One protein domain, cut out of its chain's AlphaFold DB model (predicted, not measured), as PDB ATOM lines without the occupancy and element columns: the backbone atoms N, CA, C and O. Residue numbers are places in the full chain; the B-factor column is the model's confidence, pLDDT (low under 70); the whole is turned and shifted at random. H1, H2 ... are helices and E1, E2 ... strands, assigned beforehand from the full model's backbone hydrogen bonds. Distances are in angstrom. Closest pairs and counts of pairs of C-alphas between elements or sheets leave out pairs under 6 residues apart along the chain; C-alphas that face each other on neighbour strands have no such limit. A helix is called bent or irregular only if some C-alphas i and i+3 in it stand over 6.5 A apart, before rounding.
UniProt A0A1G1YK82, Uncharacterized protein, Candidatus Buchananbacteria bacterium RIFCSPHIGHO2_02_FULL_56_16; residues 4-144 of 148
ATOM      1  N   CYS A   4      36.481  49.181   9.449       93.19
ATOM      2  CA  CYS A   4      35.041  48.983   9.607       93.19
ATOM      3  C   CYS A   4      34.382  48.877   8.231       93.19
ATOM      4  O   CYS A   4      34.766  49.597   7.312       93.19
ATOM      5  N   GLY A   5      33.383  48.009   8.092       94.81
ATOM      6  CA  GLY A   5      32.698  47.795   6.821       94.81
ATOM      7  C   GLY A   5      32.075  46.411   6.690       94.81
ATOM      8  O   GLY A   5      31.989  45.652   7.657       94.81
ATOM      9  N   VAL A   6      31.643  46.104   5.468       97.38
ATOM     10  CA  VAL A   6      31.121  44.797   5.057       97.38
ATOM     11  C   VAL A   6      32.092  44.210   4.041       97.38
ATOM     12  O   VAL A   6      32.372  44.834   3.021       97.38
ATOM     13  N   PHE A   7      32.604  43.018   4.324       97.50
ATOM     14  CA  PHE A   7      33.645  42.368   3.536       97.50
ATOM     15  C   PHE A   7      33.175  40.996   3.069       97.50
ATOM     16  O   PHE A   7      32.639  40.225   3.862       97.50
ATOM     17  N   THR A   8      33.386  40.673   1.796       97.75
ATOM     18  CA  THR A   8      32.927  39.411   1.198       97.75
ATOM     19  C   THR A   8      34.031  38.356   1.231       97.75
ATOM     20  O   THR A   8      35.130  38.603   0.739       97.75
ATOM     21  N   ASN A   9      33.732  37.170   1.759       97.44
ATOM     22  CA  ASN A   9      34.538  35.963   1.585       97.44
ATOM     23  C   ASN A   9      34.266  35.395   0.185       97.44
ATOM     24  O   ASN A   9      33.366  34.578  -0.001       97.44
ATOM     25  N   ALA A  10      34.994  35.907  -0.802       93.12
ATOM     26  CA  ALA A  10      34.802  35.579  -2.208       93.12
ATOM     27  C   ALA A  10      35.859  34.585  -2.701       93.12
ATOM     28  O   ALA A  10      37.017  34.628  -2.286       93.12
ATOM     29  N   VAL A  11      35.497  33.769  -3.689       94.56
ATOM     30  CA  VAL A  11      36.422  32.826  -4.348       94.56
ATOM     31  C   VAL A  11      37.573  33.510  -5.105       94.56
ATOM     32  O   VAL A  11      38.529  32.852  -5.500       94.56
ATOM     33  N   THR A  12      37.517  34.830  -5.299       91.00
ATOM     34  CA  THR A  12      38.600  35.641  -5.882       91.00
ATOM     35  C   THR A  12      39.677  36.036  -4.866       91.00
ATOM     36  O   THR A  12      40.799  36.349  -5.260       91.00
ATOM     37  N   SER A  13      39.366  35.975  -3.569       91.69
ATOM     38  CA  SER A  13      40.284  36.221  -2.451       91.69
ATOM     39  C   SER A  13      40.361  34.960  -1.599       91.69
ATOM     40  O   SER A  13      39.808  34.871  -0.508       91.69
ATOM     41  N   VAL A  14      41.007  33.931  -2.140       95.38
ATOM     42  CA  VAL A  14      41.027  32.609  -1.513       95.38
ATOM     43  C   VAL A  14      41.827  32.651  -0.209       95.38
ATOM     44  O   VAL A  14      43.001  33.024  -0.188       95.38
ATOM     45  N   GLY A  15      41.178  32.245   0.883       96.62
ATOM     46  CA  GLY A  15      41.829  32.021   2.171       96.62
ATOM     47  C   GLY A  15      42.770  30.813   2.162       96.62
ATOM     48  O   GLY A  15      43.088  30.235   1.129       96.62
ATOM     49  N   TYR A  16      43.206  30.377   3.340       97.81
ATOM     50  CA  TYR A  16      44.117  29.235   3.457       97.81
ATOM     51  C   TYR A  16      44.000  28.546   4.820       97.81
ATOM     52  O   TYR A  16      43.198  28.930   5.675       97.81
ATOM     53  N   ARG A  17      44.791  27.486   5.005       98.00
ATOM     54  CA  ARG A  17      44.910  26.730   6.253       98.00
ATOM     55  C   ARG A  17      46.204  27.114   6.956       98.00
ATOM     56  O   ARG A  17      47.274  27.101   6.349       98.00
ATOM     57  N   ALA A  18      46.117  27.469   8.232       97.50
ATOM     58  CA  ALA A  18      47.287  27.832   9.018       97.50
ATOM     59  C   ALA A  18      48.247  26.639   9.156       97.50
ATOM     60  O   ALA A  18      47.830  25.496   9.342       97.50
ATOM     61  N   LEU A  19      49.554  26.903   9.119       96.62
ATOM     62  CA  LEU A  19      50.579  25.869   9.318       96.62
ATOM     63  C   LEU A  19      50.818  25.536  10.801       96.62
ATOM     64  O   LEU A  19      51.478  24.548  11.111       96.62
ATOM     65  N   GLY A  20      50.299  26.351  11.727       95.44
ATOM     66  CA  GLY A  20      50.551  26.199  13.163       95.44
ATOM     67  C   GLY A  20      51.965  26.601  13.599       95.44
ATOM     68  O   GLY A  20      52.403  26.224  14.689       95.44
ATOM     69  N   THR A  21      52.688  27.345  12.757       94.62
ATOM     70  CA  THR A  21      54.077  27.749  12.994       94.62
ATOM     71  C   THR A  21      54.185  28.720  14.162       94.62
ATOM     72  O   THR A  21      53.457  29.714  14.241       94.62
ATOM     73  N   LYS A  22      55.140  28.453  15.054       94.88
ATOM     74  CA  LYS A  22      55.501  29.368  16.136       94.88
ATOM     75  C   LYS A  22      56.423  30.467  15.610       94.88
ATOM     76  O   LYS A  22      57.381  30.185  14.899       94.88
ATOM     77  N   ASN A  23      56.155  31.718  15.973       89.81
ATOM     78  CA  ASN A  23      57.093  32.818  15.750       89.81
ATOM     79  C   ASN A  23      58.270  32.756  16.749       89.81
ATOM     80  O   ASN A  23      58.298  31.901  17.632       89.81
ATOM     81  N   ALA A  24      59.206  33.706  16.667       92.56
ATOM     82  CA  ALA A  24      60.367  33.785  17.566       92.56
ATOM     83  C   ALA A  24      60.015  33.894  19.067       92.56
ATOM     84  O   ALA A  24      60.852  33.620  19.917       92.56
ATOM     85  N   LYS A  25      58.779  34.284  19.404       88.62
ATOM     86  CA  LYS A  25      58.271  34.338  20.784       88.62
ATOM     87  C   LYS A  25      57.554  33.050  21.202       88.62
ATOM     88  O   LYS A  25      57.015  32.988  22.297       88.62
ATOM     89  N   GLY A  26      57.492  32.043  20.328       90.81
ATOM     90  CA  GLY A  26      56.797  30.782  20.568       90.81
ATOM     91  C   GLY A  26      55.298  30.798  20.245       90.81
ATOM     92  O   GLY A  26      54.610  29.855  20.624       90.81
ATOM     93  N   TRP A  27      54.781  31.835  19.572       91.00
ATOM     94  CA  TRP A  27      53.339  32.024  19.343       91.00
ATOM     95  C   TRP A  27      52.896  31.522  17.983       91.00
ATOM     96  O   TRP A  27      53.496  31.874  16.964       91.00
ATOM     97  N   ARG A  28      51.765  30.822  17.948       94.00
ATOM     98  CA  ARG A  28      51.066  30.464  16.715       94.00
ATOM     99  C   ARG A  28      50.158  31.606  16.268       94.00
ATOM    100  O   ARG A  28      48.976  31.657  16.597       94.00
ATOM    101  N   GLY A  29      50.726  32.564  15.536       90.44
ATOM    102  CA  GLY A  29      50.046  33.824  15.201       90.44
ATOM    103  C   GLY A  29      48.708  33.668  14.465       90.44
ATOM    104  O   GLY A  29      47.803  34.465  14.707       90.44
ATOM    105  N   LEU A  30      48.586  32.643  13.615       94.69
ATOM    106  CA  LEU A  30      47.384  32.323  12.828       94.69
ATOM    107  C   LEU A  30      46.551  31.171  13.424       94.69
ATOM    108  O   LEU A  30      45.670  30.639  12.754       94.69
ATOM    109  N   GLY A  31      46.843  30.774  14.665       95.50
ATOM    110  CA  GLY A  31      46.230  29.617  15.307       95.50
ATOM    111  C   GLY A  31      46.948  28.307  14.998       95.50
ATOM    112  O   GLY A  31      48.093  28.284  14.538       95.50
ATOM    113  N   GLU A  32      46.297  27.199  15.325       96.44
ATOM    114  CA  GLU A  32      46.868  25.861  15.197       96.44
ATOM    115  C   GLU A  32      46.959  25.395  13.744       96.44
ATOM    116  O   GLU A  32      46.423  26.009  12.820       96.44
ATOM    117  N   LYS A  33      47.689  24.299  13.523       96.81
ATOM    118  CA  LYS A  33      47.787  23.706  12.191       96.81
ATOM    119  C   LYS A  33      46.388  23.293  11.724       96.81
ATOM    120  O   LYS A  33      45.682  22.602  12.446       96.81
ATOM    121  N   GLY A  34      46.015  23.704  10.517       97.06
ATOM    122  CA  GLY A  34      44.702  23.435   9.933       97.06
ATOM    123  C   GLY A  34      43.623  24.461  10.286       97.06
ATOM    124  O   GLY A  34      42.573  24.440   9.646       97.06
ATOM    125  N   SER A  35      43.865  25.396  11.218       97.94
ATOM    126  CA  SER A  35      42.911  26.482  11.483       97.94
ATOM    127  C   SER A  35      42.615  27.266  10.206       97.94
ATOM    128  O   SER A  35      43.503  27.511   9.380       97.94
ATOM    129  N   ARG A  36      41.352  27.652  10.035       98.31
ATOM    130  CA  ARG A  36      40.886  28.376   8.856       98.31
ATOM    131  C   ARG A  36      41.345  29.829   8.924       98.31
ATOM    132  O   ARG A  36      41.176  30.494   9.946       98.31
ATOM    133  N   VAL A  37      41.911  30.329   7.833       98.44
ATOM    134  CA  VAL A  37      42.171  31.755   7.630       98.44
ATOM    135  C   VAL A  37      41.295  32.218   6.477       98.44
ATOM    136  O   VAL A  37      41.515  31.800   5.339       98.44
ATOM    137  N   TRP A  38      40.305  33.059   6.772       98.56
ATOM    138  CA  TRP A  38      39.522  33.740   5.740       98.56
ATOM    139  C   TRP A  38      40.247  35.023   5.347       98.56
ATOM    140  O   TRP A  38      40.645  35.811   6.212       98.56
ATOM    141  N   ASP A  39      40.440  35.204   4.044       97.81
ATOM    142  CA  ASP A  39      41.153  36.333   3.463       97.81
ATOM    143  C   ASP A  39      40.162  37.215   2.710       97.81
ATOM    144  O   ASP A  39      39.508  36.778   1.771       97.81
ATOM    145  N   PHE A  40      40.035  38.463   3.140       97.56
ATOM    146  CA  PHE A  40      39.123  39.433   2.541       97.56
ATOM    147  C   PHE A  40      39.859  40.390   1.596       97.56
ATOM    148  O   PHE A  40      39.322  41.427   1.212       97.56
ATOM    149  N   GLY A  41      41.097  40.064   1.217       95.81
ATOM    150  CA  GLY A  41      41.917  40.848   0.307       95.81
ATOM    151  C   GLY A  41      42.463  42.135   0.927       95.81
ATOM    152  O   GLY A  41      42.494  42.326   2.147       95.81
ATOM    153  N   TRP A  42      42.940  43.026   0.057       95.31
ATOM    154  CA  TRP A  42      43.440  44.343   0.442       95.31
ATOM    155  C   TRP A  42      42.283  45.301   0.711       95.31
ATOM    156  O   TRP A  42      41.433  45.519  -0.146       95.31
ATOM    157  N   GLN A  43      42.276  45.886   1.904       95.62
ATOM    158  CA  GLN A  43      41.248  46.790   2.395       95.62
ATOM    159  C   GLN A  43      41.887  48.089   2.873       95.62
ATOM    160  O   GLN A  43      42.955  48.081   3.491       95.62
ATOM    161  N   TRP A  44      41.224  49.212   2.608       93.25
ATOM    162  CA  TRP A  44      41.616  50.501   3.164       93.25
ATOM    163  C   TRP A  44      41.217  50.577   4.634       93.25
ATOM    164  O   TRP A  44      40.085  50.262   4.992       93.25
ATOM    165  N   THR A  45      42.138  51.020   5.485       90.88
ATOM    166  CA  THR A  45      41.850  51.338   6.883       90.88
ATOM    167  C   THR A  45      42.240  52.767   7.200       90.88
ATOM    168  O   THR A  45      43.305  53.244   6.807       90.88
ATOM    169  N   GLU A  46      41.414  53.391   8.036       85.44
ATOM    170  CA  GLU A  46      41.784  54.592   8.769       85.44
ATOM    171  C   GLU A  46      42.978  54.266   9.676       85.44
ATOM    172  O   GLU A  46      42.958  53.322  10.483       85.44
ATOM    173  N   HIS A  47      44.046  55.034   9.515       82.06
ATOM    174  CA  HIS A  47      45.235  54.973  10.347       82.06
ATOM    175  C   HIS A  47      45.714  56.404  10.601       82.06
ATOM    176  O   HIS A  47      45.465  57.306   9.807       82.06
ATOM    177  N   TYR A  48      46.326  56.637  11.763       79.62
ATOM    178  CA  TYR A  48      46.705  57.977  12.197       79.62
ATOM    179  C   TYR A  48      48.159  57.990  12.647       79.62
ATOM    180  O   TYR A  48      48.558  57.225  13.524       79.62
ATOM    181  N   VAL A  49      48.943  58.904  12.082       78.00
ATOM    182  CA  VAL A  49      50.335  59.153  12.467       78.00
ATOM    183  C   VAL A  49      50.427  60.592  12.946       78.00
ATOM    184  O   VAL A  49      50.033  61.511  12.238       78.00
ATOM    185  N   ARG A  50      50.914  60.813  14.177       82.25
ATOM    186  CA  ARG A  50      51.026  62.162  14.777       82.25
ATOM    187  C   ARG A  50      49.717  62.978  14.688       82.25
ATOM    188  O   ARG A  50      49.747  64.176  14.438       82.25
ATOM    189  N   LYS A  51      48.570  62.317  14.910       80.94
ATOM    190  CA  LYS A  51      47.201  62.873  14.812       80.94
ATOM    191  C   LYS A  51      46.747  63.291  13.403       80.94
ATOM    192  O   LYS A  51      45.649  63.819  13.270       80.94
ATOM    193  N   GLN A  52      47.529  63.026  12.361       82.44
ATOM    194  CA  GLN A  52      47.101  63.200  10.974       82.44
ATOM    195  C   GLN A  52      46.599  61.875  10.410       82.44
ATOM    196  O   GLN A  52      47.173  60.823  10.701       82.44
ATOM    197  N   ARG A  53      45.514  61.937   9.632       85.19
ATOM    198  CA  ARG A  53      44.980  60.780   8.913       85.19
ATOM    199  C   ARG A  53      45.981  60.372   7.835       85.19
ATOM    200  O   ARG A  53      46.390  61.193   7.023       85.19
ATOM    201  N   ASP A  54      46.361  59.111   7.868       86.00
ATOM    202  CA  ASP A  54      47.298  58.462   6.963       86.00
ATOM    203  C   ASP A  54      46.713  57.092   6.639       86.00
ATOM    204  O   ASP A  54      47.056  56.092   7.275       86.00
ATOM    205  N   ASP A  55      45.737  57.078   5.732       88.31
ATOM    206  CA  ASP A  55      45.040  55.860   5.334       88.31
ATOM    207  C   ASP A  55      46.006  54.894   4.658       88.31
ATOM    208  O   ASP A  55      46.826  55.272   3.822       88.31
ATOM    209  N   ARG A  56      45.890  53.614   5.004       90.50
ATOM    210  CA  ARG A  56      46.760  52.570   4.459       90.50
ATOM    211  C   ARG A  56      45.939  51.391   3.991       90.50
ATOM    212  O   ARG A  56      44.880  51.098   4.546       90.50
ATOM    213  N   GLN A  57      46.464  50.681   3.003       93.62
ATOM    214  CA  GLN A  57      45.953  49.363   2.664       93.62
ATOM    215  C   GLN A  57      46.544  48.322   3.610       93.62
ATOM    216  O   GLN A  57      47.752  48.283   3.848       93.62
ATOM    217  N   ILE A  58      45.682  47.459   4.130       93.56
ATOM    218  CA  ILE A  58      46.071  46.261   4.864       93.56
ATOM    219  C   ILE A  58      45.406  45.047   4.232       93.56
ATOM    220  O   ILE A  58      44.334  45.160   3.643       93.56
ATOM    221  N   ARG A  59      46.007  43.870   4.378       94.75
ATOM    222  CA  ARG A  59      45.335  42.623   4.013       94.75
ATOM    223  C   ARG A  59      44.459  42.180   5.181       94.75
ATOM    224  O   ARG A  59      44.980  41.850   6.249       94.75
ATOM    225  N   LEU A  60      43.141  42.247   5.008       97.00
ATOM    226  CA  LEU A  60      42.187  41.935   6.067       97.00
ATOM    227  C   LEU A  60      42.000  40.422   6.164       97.00
ATOM    228  O   LEU A  60      41.499  39.788   5.242       97.00
ATOM    229  N   LEU A  61      42.369  39.862   7.313       97.44
ATOM    230  CA  LEU A  61      42.216  38.442   7.612       97.44
ATOM    231  C   LEU A  61      41.314  38.251   8.832       97.44
ATOM    232  O   LEU A  61      41.449  38.992   9.810       97.44
ATOM    233  N   LEU A  62      40.476  37.215   8.806       98.12
ATOM    234  CA  LEU A  62      39.845  36.632   9.992       98.12
ATOM    235  C   LEU A  62      40.517  35.293  10.286       98.12
ATOM    236  O   LEU A  62      40.564  34.419   9.420       98.12
ATOM    237  N   HIS A  63      41.029  35.114  11.501       97.94
ATOM    238  CA  HIS A  63      41.699  33.869  11.874       97.94
ATOM    239  C   HIS A  63      41.698  33.619  13.385       97.94
ATOM    240  O   HIS A  63      41.530  34.536  14.199       97.94
ATOM    241  N   ALA A  64      41.923  32.358  13.762       97.44
ATOM    242  CA  ALA A  64      42.187  31.979  15.144       97.44
ATOM    243  C   ALA A  64      43.470  32.643  15.669       97.44
ATOM    244  O   ALA A  64      44.428  32.867  14.928       97.44
ATOM    245  N   THR A  65      43.511  32.939  16.964       94.44
ATOM    246  CA  THR A  65      44.764  33.258  17.658       94.44
ATOM    247  C   THR A  65      45.382  32.004  18.286       94.44
ATOM    248  O   THR A  65      44.828  30.911  18.186       94.44
ATOM    249  N   ASP A  66      46.551  32.142  18.910       94.44
ATOM    250  CA  ASP A  66      47.180  31.049  19.652       94.44
ATOM    251  C   ASP A  66      46.259  30.632  20.821       94.44
ATOM    252  O   ASP A  66      45.958  31.480  21.667       94.44
ATOM    253  N   PRO A  67      45.800  29.368  20.899       91.50
ATOM    254  CA  PRO A  67      44.839  28.951  21.922       91.50
ATOM    255  C   PRO A  67      45.423  28.921  23.337       91.50
ATOM    256  O   PRO A  67      44.677  28.958  24.308       91.50
ATOM    257  N   VAL A  68      46.751  28.872  23.472       90.31
ATOM    258  CA  VAL A  68      47.429  28.812  24.772       90.31
ATOM    259  C   VAL A  68      47.798  30.216  25.249       90.31
ATOM    260  O   VAL A  68      47.563  30.571  26.400       90.31
ATOM    261  N   GLN A  69      48.380  31.033  24.368       89.62
ATOM    262  CA  GLN A  69      48.947  32.340  24.727       89.62
ATOM    263  C   GLN A  69      48.104  33.531  24.260       89.62
ATOM    264  O   GLN A  69      48.157  34.606  24.858       89.62
ATOM    265  N   GLY A  70      47.371  33.373  23.158       91.38
ATOM    266  CA  GLY A  70      46.668  34.456  22.475       91.38
ATOM    267  C   GLY A  70      45.231  34.652  22.946       91.38
ATOM    268  O   GLY A  70      44.781  35.793  23.039       91.38
ATOM    269  N   GLU A  71      44.514  33.573  23.266       93.88
ATOM    270  CA  GLU A  71      43.079  33.644  23.582       93.88
ATOM    271  C   GLU A  71      42.765  34.511  24.805       93.88
ATOM    272  O   GLU A  71      41.836  35.315  24.759       93.88
ATOM    273  N   SER A  72      43.593  34.453  25.851       92.81
ATOM    274  CA  SER A  72      43.448  35.289  27.056       92.81
ATOM    275  C   SER A  72      43.604  36.796  26.797       92.81
ATOM    276  O   SER A  72      43.338  37.620  27.675       92.81
ATOM    277  N   ARG A  73      44.046  37.177  25.595       92.38
ATOM    278  CA  ARG A  73      44.242  38.566  25.161       92.38
ATOM    279  C   ARG A  73      43.219  39.026  24.130       92.38
ATOM    280  O   ARG A  73      43.323  40.160  23.660       92.38
ATOM    281  N   LEU A  74      42.258  38.183  23.747       93.44
ATOM    282  CA  LEU A  74      41.179  38.599  22.853       93.44
ATOM    283  C   LEU A  74      40.451  39.827  23.424       93.44
ATOM    284  O   LEU A  74      40.312  39.983  24.635       93.44
ATOM    285  N   GLY A  75      40.049  40.735  22.535       88.31
ATOM    286  CA  GLY A  75      39.466  42.034  22.893       88.31
ATOM    287  C   GLY A  75      40.483  43.156  23.143       88.31
ATOM    288  O   GLY A  75      40.100  44.321  23.174       88.31
ATOM    289  N   ARG A  76      41.783  42.853  23.262       90.00
ATOM    290  CA  ARG A  76      42.834  43.884  23.346       90.00
ATOM    291  C   ARG A  76      43.213  44.405  21.952       90.00
ATOM    292  O   ARG A  76      43.160  43.634  20.988       90.00
ATOM    293  N   PRO A  77      43.683  45.662  21.822       85.38
ATOM    294  CA  PRO A  77      44.154  46.238  20.557       85.38
ATOM    295  C   PRO A  77      45.545  45.702  20.142       85.38
ATOM    296  O   PRO A  77      46.459  46.455  19.829       85.38
ATOM    297  N   ASP A  78      45.706  44.376  20.135       84.81
ATOM    298  CA  ASP A  78      46.966  43.661  19.879       84.81
ATOM    299  C   ASP A  78      47.078  43.134  18.432       84.81
ATOM    300  O   ASP A  78      48.007  42.381  18.099       84.81
ATOM    301  N   SER A  79      46.109  43.451  17.567       82.12
ATOM    302  CA  SER A  79      46.127  43.046  16.162       82.12
ATOM    303  C   SER A  79      46.744  44.132  15.283       82.12
ATOM    304  O   SER A  79      46.533  45.330  15.471       82.12
ATOM    305  N   LYS A  80      47.493  43.708  14.262       84.69
ATOM    306  CA  LYS A  80      47.958  44.598  13.193       84.69
ATOM    307  C   LYS A  80      46.919  44.694  12.065       84.69
ATOM    308  O   LYS A  80      47.275  44.639  10.898       84.69
ATOM    309  N   GLY A  81      45.639  44.811  12.433       88.75
ATOM    310  CA  GLY A  81      44.520  44.994  11.501       88.75
ATOM    311  C   GLY A  81      43.729  43.726  11.158       88.75
ATOM    312  O   GLY A  81      42.656  43.826  10.577       88.75
ATOM    313  N   CYS A  82      44.200  42.542  11.556       93.75
ATOM    314  CA  CYS A  82      43.425  41.305  11.428       93.75
ATOM    315  C   CYS A  82      42.306  41.235  12.482       93.75
ATOM    316  O   CYS A  82      42.449  41.763  13.593       93.75
ATOM    317  N   VAL A  83      41.236  40.509  12.164       96.12
ATOM    318  CA  VAL A  83      40.207  40.101  13.122       96.12
ATOM    319  C   VAL A  83      40.644  38.786  13.763       96.12
ATOM    320  O   VAL A  83      40.840  37.778  13.081       96.12
ATOM    321  N   ARG A  84      40.830  38.804  15.085       96.25
ATOM    322  CA  ARG A  84      41.225  37.625  15.862       96.25
ATOM    323  C   ARG A  84      40.023  37.043  16.583       96.25
ATOM    324  O   ARG A  84      39.308  37.771  17.265       96.25
ATOM    325  N   ILE A  85      39.864  35.734  16.470       97.38
ATOM    326  CA  ILE A  85      38.846  34.949  17.175       97.38
ATOM    327  C   ILE A  85      39.501  33.815  17.966       97.38
ATOM    328  O   ILE A  85      40.682  33.511  17.771       97.38
ATOM    329  N   SER A  86      38.749  33.193  18.876       97.44
ATOM    330  CA  SER A  86      39.206  31.971  19.543       97.44
ATOM    331  C   SER A  86      39.314  30.816  18.547       97.44
ATOM    332  O   SER A  86      38.624  30.790  17.522       97.44
ATOM    333  N   ALA A  87      40.157  29.835  18.856       97.50
ATOM    334  CA  ALA A  87      40.286  28.607  18.086       97.50
ATOM    335  C   ALA A  87      38.955  27.843  18.033       97.50
ATOM    336  O   ALA A  87      38.579  27.336  16.981       97.50
ATOM    337  N   LYS A  88      38.188  27.839  19.134       97.69
ATOM    338  CA  LYS A  88      36.851  27.222  19.171       97.69
ATOM    339  C   LYS A  88      35.866  27.896  18.217       97.69
ATOM    340  O   LYS A  88      35.166  27.196  17.492       97.69
ATOM    341  N   LEU A  89      35.823  29.233  18.183       98.44
ATOM    342  CA  LEU A  89      34.956  29.947  17.242       98.44
ATOM    343  C   LEU A  89      35.406  29.710  15.795       98.44
ATOM    344  O   LEU A  89      34.568  29.496  14.929       98.44
ATOM    345  N   ASN A  90      36.714  29.685  15.535       98.56
ATOM    346  CA  ASN A  90      37.250  29.368  14.212       98.56
ATOM    347  C   ASN A  90      36.801  27.983  13.730       98.56
ATOM    348  O   ASN A  90      36.227  27.879  12.652       98.56
ATOM    349  N   ALA A  91      36.993  26.952  14.557       98.31
ATOM    350  CA  ALA A  91      36.590  25.586  14.245       98.31
ATOM    351  C   ALA A  91      35.073  25.460  14.042       98.31
ATOM    352  O   ALA A  91      34.633  24.739  13.155       98.31
ATOM    353  N   PHE A  92      34.272  26.184  14.831       98.56
ATOM    354  CA  PHE A  92      32.823  26.244  14.645       98.56
ATOM    355  C   PHE A  92      32.452  26.843  13.281       98.56
ATOM    356  O   PHE A  92      31.747  26.203  12.505       98.56
ATOM    357  N   LEU A  93      32.950  28.044  12.966       98.56
ATOM    358  CA  LEU A  93      32.642  28.723  11.703       98.56
ATOM    359  C   LEU A  93      33.057  27.882  10.489       98.56
ATOM    360  O   LEU A  93      32.319  27.821   9.511       98.56
ATOM    361  N   ASP A  94      34.215  27.232  10.584       98.38
ATOM    362  CA  ASP A  94      34.801  26.397   9.541       98.38
ATOM    363  C   ASP A  94      34.060  25.067   9.349       98.38
ATOM    364  O   ASP A  94      33.708  24.704   8.229       98.38
ATOM    365  N   ARG A  95      33.745  24.351  10.437       98.31
ATOM    366  CA  ARG A  95      32.991  23.093  10.357       98.31
ATOM    367  C   ARG A  95      31.593  23.314   9.796       98.31
ATOM    368  O   ARG A  95      31.122  22.480   9.035       98.31
ATOM    369  N   PHE A  96      30.929  24.401  10.173       98.44
ATOM    370  CA  PHE A  96      29.558  24.681   9.743       98.44
ATOM    371  C   PHE A  96      29.473  25.553   8.481       98.44
ATOM    372  O   PHE A  96      28.373  25.955   8.098       98.44
ATOM    373  N   GLY A  97      30.608  25.853   7.834       97.50
ATOM    374  CA  GLY A  97      30.657  26.618   6.585       97.50
ATOM    375  C   GLY A  97      29.974  27.986   6.679       97.50
ATOM    376  O   GLY A  97      29.389  28.455   5.709       97.50
ATOM    377  N   ILE A  98      30.000  28.630   7.853       98.38
ATOM    378  CA  ILE A  98      29.154  29.800   8.160       98.38
ATOM    379  C   ILE A  98      29.416  30.974   7.210       98.38
ATOM    380  O   ILE A  98      28.502  31.740   6.908       98.38
ATOM    381  N   LEU A  99      30.660  31.116   6.748       97.81
ATOM    382  CA  LEU A  99      31.096  32.182   5.844       97.81
ATOM    383  C   LEU A  99      31.372  31.687   4.420       97.81
ATOM    384  O   LEU A  99      31.803  32.479   3.584       97.81
ATOM    385  N   ASP A 100      31.178  30.401   4.139       97.31
ATOM    386  CA  ASP A 100      31.711  29.743   2.947       97.31
ATOM    387  C   ASP A 100      30.650  29.541   1.847       97.31
ATOM    388  O   ASP A 100      30.835  28.698   0.979       97.31
ATOM    389  N   ALA A 101      29.568  30.335   1.813       97.12
ATOM    390  CA  ALA A 101      28.480  30.153   0.839       97.12
ATOM    391  C   ALA A 101      28.956  30.068  -0.625       97.12
ATOM    392  O   ALA A 101      28.518  29.189  -1.364       97.12
ATOM    393  N   ASP A 102      29.875  30.949  -1.035       96.25
ATOM    394  CA  ASP A 102      30.413  30.948  -2.401       96.25
ATOM    395  C   ASP A 102      31.362  29.758  -2.647       96.25
ATOM    396  O   ASP A 102      31.453  29.261  -3.768       96.25
ATOM    397  N   PHE A 103      32.048  29.272  -1.608       96.19
ATOM    398  CA  PHE A 103      32.946  28.118  -1.703       96.19
ATOM    399  C   PHE A 103      32.173  26.797  -1.750       96.19
ATOM    400  O   PHE A 103      32.522  25.933  -2.549       96.19
ATOM    401  N   GLU A 104      31.104  26.653  -0.962       94.69
ATOM    402  CA  GLU A 104      30.216  25.485  -1.022       94.69
ATOM    403  C   GLU A 104      29.491  25.411  -2.375       94.69
ATOM    404  O   GLU A 104      29.368  24.334  -2.957       94.69
ATOM    405  N   ALA A 105      29.076  26.556  -2.934       94.19
ATOM    406  CA  ALA A 105      28.455  26.611  -4.260       94.19
ATOM    407  C   ALA A 105      29.421  26.247  -5.404       94.19
ATOM    408  O   ALA A 105      28.985  25.777  -6.454       94.19
ATOM    409  N   ALA A 106      30.729  26.442  -5.214       93.88
ATOM    410  CA  ALA A 106      31.763  26.106  -6.193       93.88
ATOM    411  C   ALA A 106      32.153  24.608  -6.205       93.88
ATOM    412  O   ALA A 106      33.026  24.204  -6.986       93.88
ATOM    413  N   GLY A 107      31.512  23.788  -5.362       87.00
ATOM    414  CA  GLY A 107      31.686  22.338  -5.317       87.00
ATOM    415  C   GLY A 107      33.126  21.912  -5.017       87.00
ATOM    416  O   GLY A 107      33.799  22.467  -4.151       87.00
ATOM    417  N   GLU A 108      33.622  20.924  -5.763       91.38
ATOM    418  CA  GLU A 108      34.927  20.291  -5.509       91.38
ATOM    419  C   GLU A 108      36.140  21.197  -5.782       91.38
ATOM    420  O   GLU A 108      37.244  20.914  -5.317       91.38
ATOM    421  N   THR A 109      35.954  22.322  -6.484       95.38
ATOM    422  CA  THR A 109      37.036  23.253  -6.864       95.38
ATOM    423  C   THR A 109      37.883  23.699  -5.664       95.38
ATOM    424  O   THR A 109      39.099  23.877  -5.774       95.38
ATOM    425  N   PHE A 110      37.247  23.856  -4.500       95.62
ATOM    426  CA  PHE A 110      37.885  24.314  -3.266       95.62
ATOM    427  C   PHE A 110      37.859  23.269  -2.144       95.62
ATOM    428  O   PHE A 110      38.058  23.620  -0.981       95.62
ATOM    429  N   ALA A 111      37.673  21.983  -2.456       93.81
ATOM    430  CA  ALA A 111      37.626  20.918  -1.448       93.81
ATOM    431  C   ALA A 111      38.896  20.850  -0.575       93.81
ATOM    432  O   ALA A 111      38.817  20.572   0.616       93.81
ATOM    433  N   TRP A 112      40.062  21.194  -1.136       94.94
ATOM    434  CA  TRP A 112      41.343  21.287  -0.415       94.94
ATOM    435  C   TRP A 112      41.360  22.357   0.688       94.94
ATOM    436  O   TRP A 112      42.203  22.325   1.588       94.94
ATOM    437  N   LEU A 113      40.465  23.338   0.587       96.94
ATOM    438  CA  LEU A 113      40.364  24.465   1.497       96.94
ATOM    439  C   LEU A 113      39.324  24.226   2.585       96.94
ATOM    440  O   LEU A 113      39.537  24.658   3.717       96.94
ATOM    441  N   LEU A 114      38.205  23.592   2.246       96.56
ATOM    442  CA  LEU A 114      37.074  23.373   3.144       96.56
ATOM    443  C   LEU A 114      37.374  22.289   4.187       96.56
ATOM    444  O   LEU A 114      38.274  21.468   4.016       96.56
ATOM    445  N   HIS A 115      36.659  22.318   5.314       96.25
ATOM    446  CA  HIS A 115      36.865  21.317   6.358       96.25
ATOM    447  C   HIS A 115      36.422  19.935   5.829       96.25
ATOM    448  O   HIS A 115      35.336  19.837   5.251       96.25
ATOM    449  N   PRO A 116      37.216  18.861   6.006       93.62
ATOM    450  CA  PRO A 116      36.885  17.544   5.452       93.62
ATOM    451  C   PRO A 116      35.560  17.003   6.005       93.62
ATOM    452  O   PRO A 116      34.708  16.573   5.238       93.62
ATOM    453  N   ASP A 117      35.332  17.145   7.315       95.00
ATOM    454  CA  ASP A 117      34.082  16.737   7.984       95.00
ATOM    455  C   ASP A 117      33.070  17.889   8.126       95.00
ATOM    456  O   ASP A 117      32.368  17.997   9.141       95.00
ATOM    457  N   ARG A 118      33.063  18.832   7.176       95.44
ATOM    458  CA  ARG A 118      32.145  19.976   7.235       95.44
ATOM    459  C   ARG A 118      30.685  19.527   7.225       95.44
ATOM    460  O   ARG A 118      30.311  18.554   6.579       95.44
ATOM    461  N   GLN A 119      29.860  20.284   7.933       97.31
ATOM    462  CA  GLN A 119      28.408  20.161   7.998       97.31
ATOM    463  C   GLN A 119      27.816  21.543   7.704       97.31
ATOM    464  O   GLN A 119      27.412  22.236   8.639       97.31
ATOM    465  N   PRO A 120      27.838  22.001   6.441       96.44
ATOM    466  CA  PRO A 120      27.440  23.359   6.109       96.44
ATOM    467  C   PRO A 120      25.994  23.613   6.527       96.44
ATOM    468  O   PRO A 120      25.118  22.765   6.345       96.44
ATOM    469  N   VAL A 121      25.734  24.788   7.092       97.75
ATOM    470  CA  VAL A 121      24.358  25.219   7.361       97.75
ATOM    471  C   VAL A 121      23.589  25.403   6.050       97.75
ATOM    472  O   VAL A 121      24.163  25.774   5.028       97.75
ATOM    473  N   SER A 122      22.266  25.212   6.079       96.19
ATOM    474  CA  SER A 122      21.411  25.347   4.885       96.19
ATOM    475  C   SER A 122      21.456  26.742   4.251       96.19
ATOM    476  O   SER A 122      21.211  26.891   3.055       96.19
ATOM    477  N   HIS A 123      21.770  27.765   5.049       95.38
ATOM    478  CA  HIS A 123      21.867  29.159   4.624       95.38
ATOM    479  C   HIS A 123      23.190  29.767   5.093       95.38
ATOM    480  O   HIS A 123      23.226  30.601   5.998       95.38
ATOM    481  N   ALA A 124      24.289  29.314   4.490       97.06
ATOM    482  CA  ALA A 124      25.600  29.898   4.728       97.06
ATOM    483  C   ALA A 124      25.626  31.377   4.308       97.06
ATOM    484  O   ALA A 124      25.030  31.781   3.305       97.06
ATOM    485  N   GLY A 125      26.334  32.192   5.086       97.38
ATOM    486  CA  GLY A 125      26.647  33.568   4.734       97.38
ATOM    487  C   GLY A 125      27.933  33.661   3.914       97.38
ATOM    488  O   GLY A 125      28.638  32.681   3.693       97.38
ATOM    489  N   ARG A 126      28.254  34.882   3.484       96.75
ATOM    490  CA  ARG A 126      29.526  35.210   2.813       96.75
ATOM    491  C   ARG A 126      30.136  36.532   3.267       96.75
ATOM    492  O   ARG A 126      31.127  36.973   2.702       96.75
ATOM    493  N   TYR A 127      29.528  37.199   4.247       97.94
ATOM    494  CA  TYR A 127      29.913  38.546   4.651       97.94
ATOM    495  C   TYR A 127      30.448  38.564   6.079       97.94
ATOM    496  O   TYR A 127      29.822  38.034   6.994       97.94
ATOM    497  N   LEU A 128      31.580  39.234   6.266       97.94
ATOM    498  CA  LEU A 128      32.080  39.679   7.558       97.94
ATOM    499  C   LEU A 128      31.708  41.150   7.735       97.94
ATOM    500  O   LEU A 128      32.072  41.987   6.911       97.94
ATOM    501  N   ILE A 129      31.022  41.472   8.827       97.06
ATOM    502  CA  ILE A 129      30.708  42.853   9.196       97.06
ATOM    503  C   ILE A 129      31.605  43.242  10.366       97.06
ATOM    504  O   ILE A 129      31.580  42.596  11.413       97.06
ATOM    505  N   VAL A 130      32.391  44.302  10.192       95.06
ATOM    506  CA  VAL A 130      33.215  44.881  11.256       95.06
ATOM    507  C   VAL A 130      32.663  46.257  11.598       95.06
ATOM    508  O   VAL A 130      32.628  47.150  10.752       95.06
ATOM    509  N   GLY A 131      32.229  46.416  12.845       91.56
ATOM    510  CA  GLY A 131      31.741  47.679  13.387       91.56
ATOM    511  C   GLY A 131      32.653  48.208  14.486       91.56
ATOM    512  O   GLY A 131      33.281  47.438  15.212       91.56
ATOM    513  N   ASP A 132      32.687  49.529  14.622       87.94
ATOM    514  CA  ASP A 132      33.295  50.206  15.762       87.94
ATOM    515  C   ASP A 132      32.226  50.408  16.838       87.94
ATOM    516  O   ASP A 132      31.326  51.232  16.682       87.94
ATOM    517  N   SER A 133      32.323  49.655  17.934       85.19
ATOM    518  CA  SER A 133      31.369  49.723  19.046       85.19
ATOM    519  C   SER A 133      31.439  51.027  19.847       85.19
ATOM    520  O   SER A 133      30.612  51.233  20.730       85.19
ATOM    521  N   THR A 134      32.424  51.894  19.588       83.12
ATOM    522  CA  THR A 134      32.518  53.229  20.201       83.12
ATOM    523  C   THR A 134      31.752  54.293  19.414       83.12
ATOM    524  O   THR A 134      31.435  55.352  19.959       83.12
ATOM    525  N   ARG A 135      31.401  54.017  18.149       76.50
ATOM    526  CA  ARG A 135      30.557  54.906  17.344       76.50
ATOM    527  C   ARG A 135      29.099  54.727  17.766       76.50
ATOM    528  O   ARG A 135      28.568  53.619  17.744       76.50
ATOM    529  N   GLN A 136      28.444  55.822  18.147       61.56
ATOM    530  CA  GLN A 136      27.022  55.795  18.491       61.56
ATOM    531  C   GLN A 136      26.171  55.406  17.269       61.56
ATOM    532  O   GLN A 136      26.474  55.831  16.149       61.56
ATOM    533  N   PRO A 137      25.090  54.626  17.453       58.50
ATOM    534  CA  PRO A 137      24.177  54.316  16.365       58.50
ATOM    535  C   PRO A 137      23.543  55.606  15.825       58.50
ATOM    536  O   PRO A 137      23.080  56.456  16.584       58.50
ATOM    537  N   VAL A 138      23.455  55.715  14.495       56.84
ATOM    538  CA  VAL A 138      22.933  56.893  13.763       56.84
ATOM    539  C   VAL A 138      21.552  57.355  14.269       56.84
ATOM    540  O   VAL A 138      21.227  58.536  14.198       56.84
ATOM    541  N   ARG A 139      20.754  56.456  14.865       50.50
ATOM    542  CA  ARG A 139      19.434  56.775  15.442       50.50
ATOM    543  C   ARG A 139      19.470  57.712  16.661       50.50
ATOM    544  O   ARG A 139      18.461  58.357  16.920       50.50
ATOM    545  N   GLN A 140      20.582  57.825  17.390       46.97
ATOM    546  CA  GLN A 140      20.684  58.717  18.560       46.97
ATOM    547  C   GLN A 140      21.074  60.160  18.204       46.97
ATOM    548  O   GLN A 140      20.675  61.084  18.908       46.97
ATOM    549  N   LEU A 141      21.762  60.371  17.079       48.19
ATOM    550  CA  LEU A 141      22.154  61.705  16.605       48.19
ATOM    551  C   LEU A 141      20.952  62.542  16.138       48.19
ATOM    552  O   LEU A 141      20.918  63.748  16.356       48.19
ATOM    553  N   VAL A 142      19.931  61.904  15.555       50.91
ATOM    554  CA  VAL A 142      18.714  62.603  15.099       50.91
ATOM    555  C   VAL A 142      17.816  62.995  16.280       50.91
ATOM    556  O   VAL A 142      17.220  64.068  16.267       50.91
ATOM    557  N   ALA A 143      17.763  62.185  17.341       51.88
ATOM    558  CA  ALA A 143      16.977  62.498  18.537       51.88
ATOM    559  C   ALA A 143      17.571  63.665  19.353       51.88
ATOM    560  O   ALA A 143      16.824  64.464  19.909       51.88
ATOM    561  N   GLN A 144      18.901  63.812  19.377       50.00
ATOM    562  CA  GLN A 144      19.577  64.924  20.063       50.00
ATOM    563  C   GLN A 144      19.557  66.237  19.270       50.00
ATOM    564  O   GLN A 144      19.615  67.302  19.869       50.00
TER     565      GLN A 144
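Overview. This is residues 4 to 144 of the 148 residues of an uncharacterized protein of Candidatus Buchananbacteria bacterium RIFCSPHIGHO2_02_FULL_56_16 (UniProt A0A1G1YK82). With little regular structure, a bent E2-E3 hairpin has short E4 beside E3, H1 at one end and the E1-E5 pair beside E2; residues 133 to 144, with H4, stick out. The printed part has 141 residues, only 55 in named elements, mixed: E1 E2 E3 E4 H1 H2 H3 E5 H4. It is only just compact, close to loose, with radius of gyration of the C-alphas 16.8 A, spanning 51 by 40 by 25 A.

Arrangement. E1, residues 5 to 8, is antiparallel to E5, 127 to 130; N 7 and O 128 are within hydrogen-bond range, 2.8 A. E2, 36 to 45, and E3, 56 to 64, form a hairpin, N 40 to O 60 2.9 A. E4, 83 to 85, is parallel to E3, N 83 to O 61 2.8 A. H1, 87 to 95, is on this sheet, height 7.4 A.

Along the chain. E1 begins at C-alpha 5 (32.698, 47.795, 6.821). H2 is 101 to 105, H3 107 to 110; H4, 138 to 144, ends at (19.577, 64.924, 20.063).

Size, cuts and confidence. The printed part has no cut; pLDDT is under 70 in residues 136 to 144.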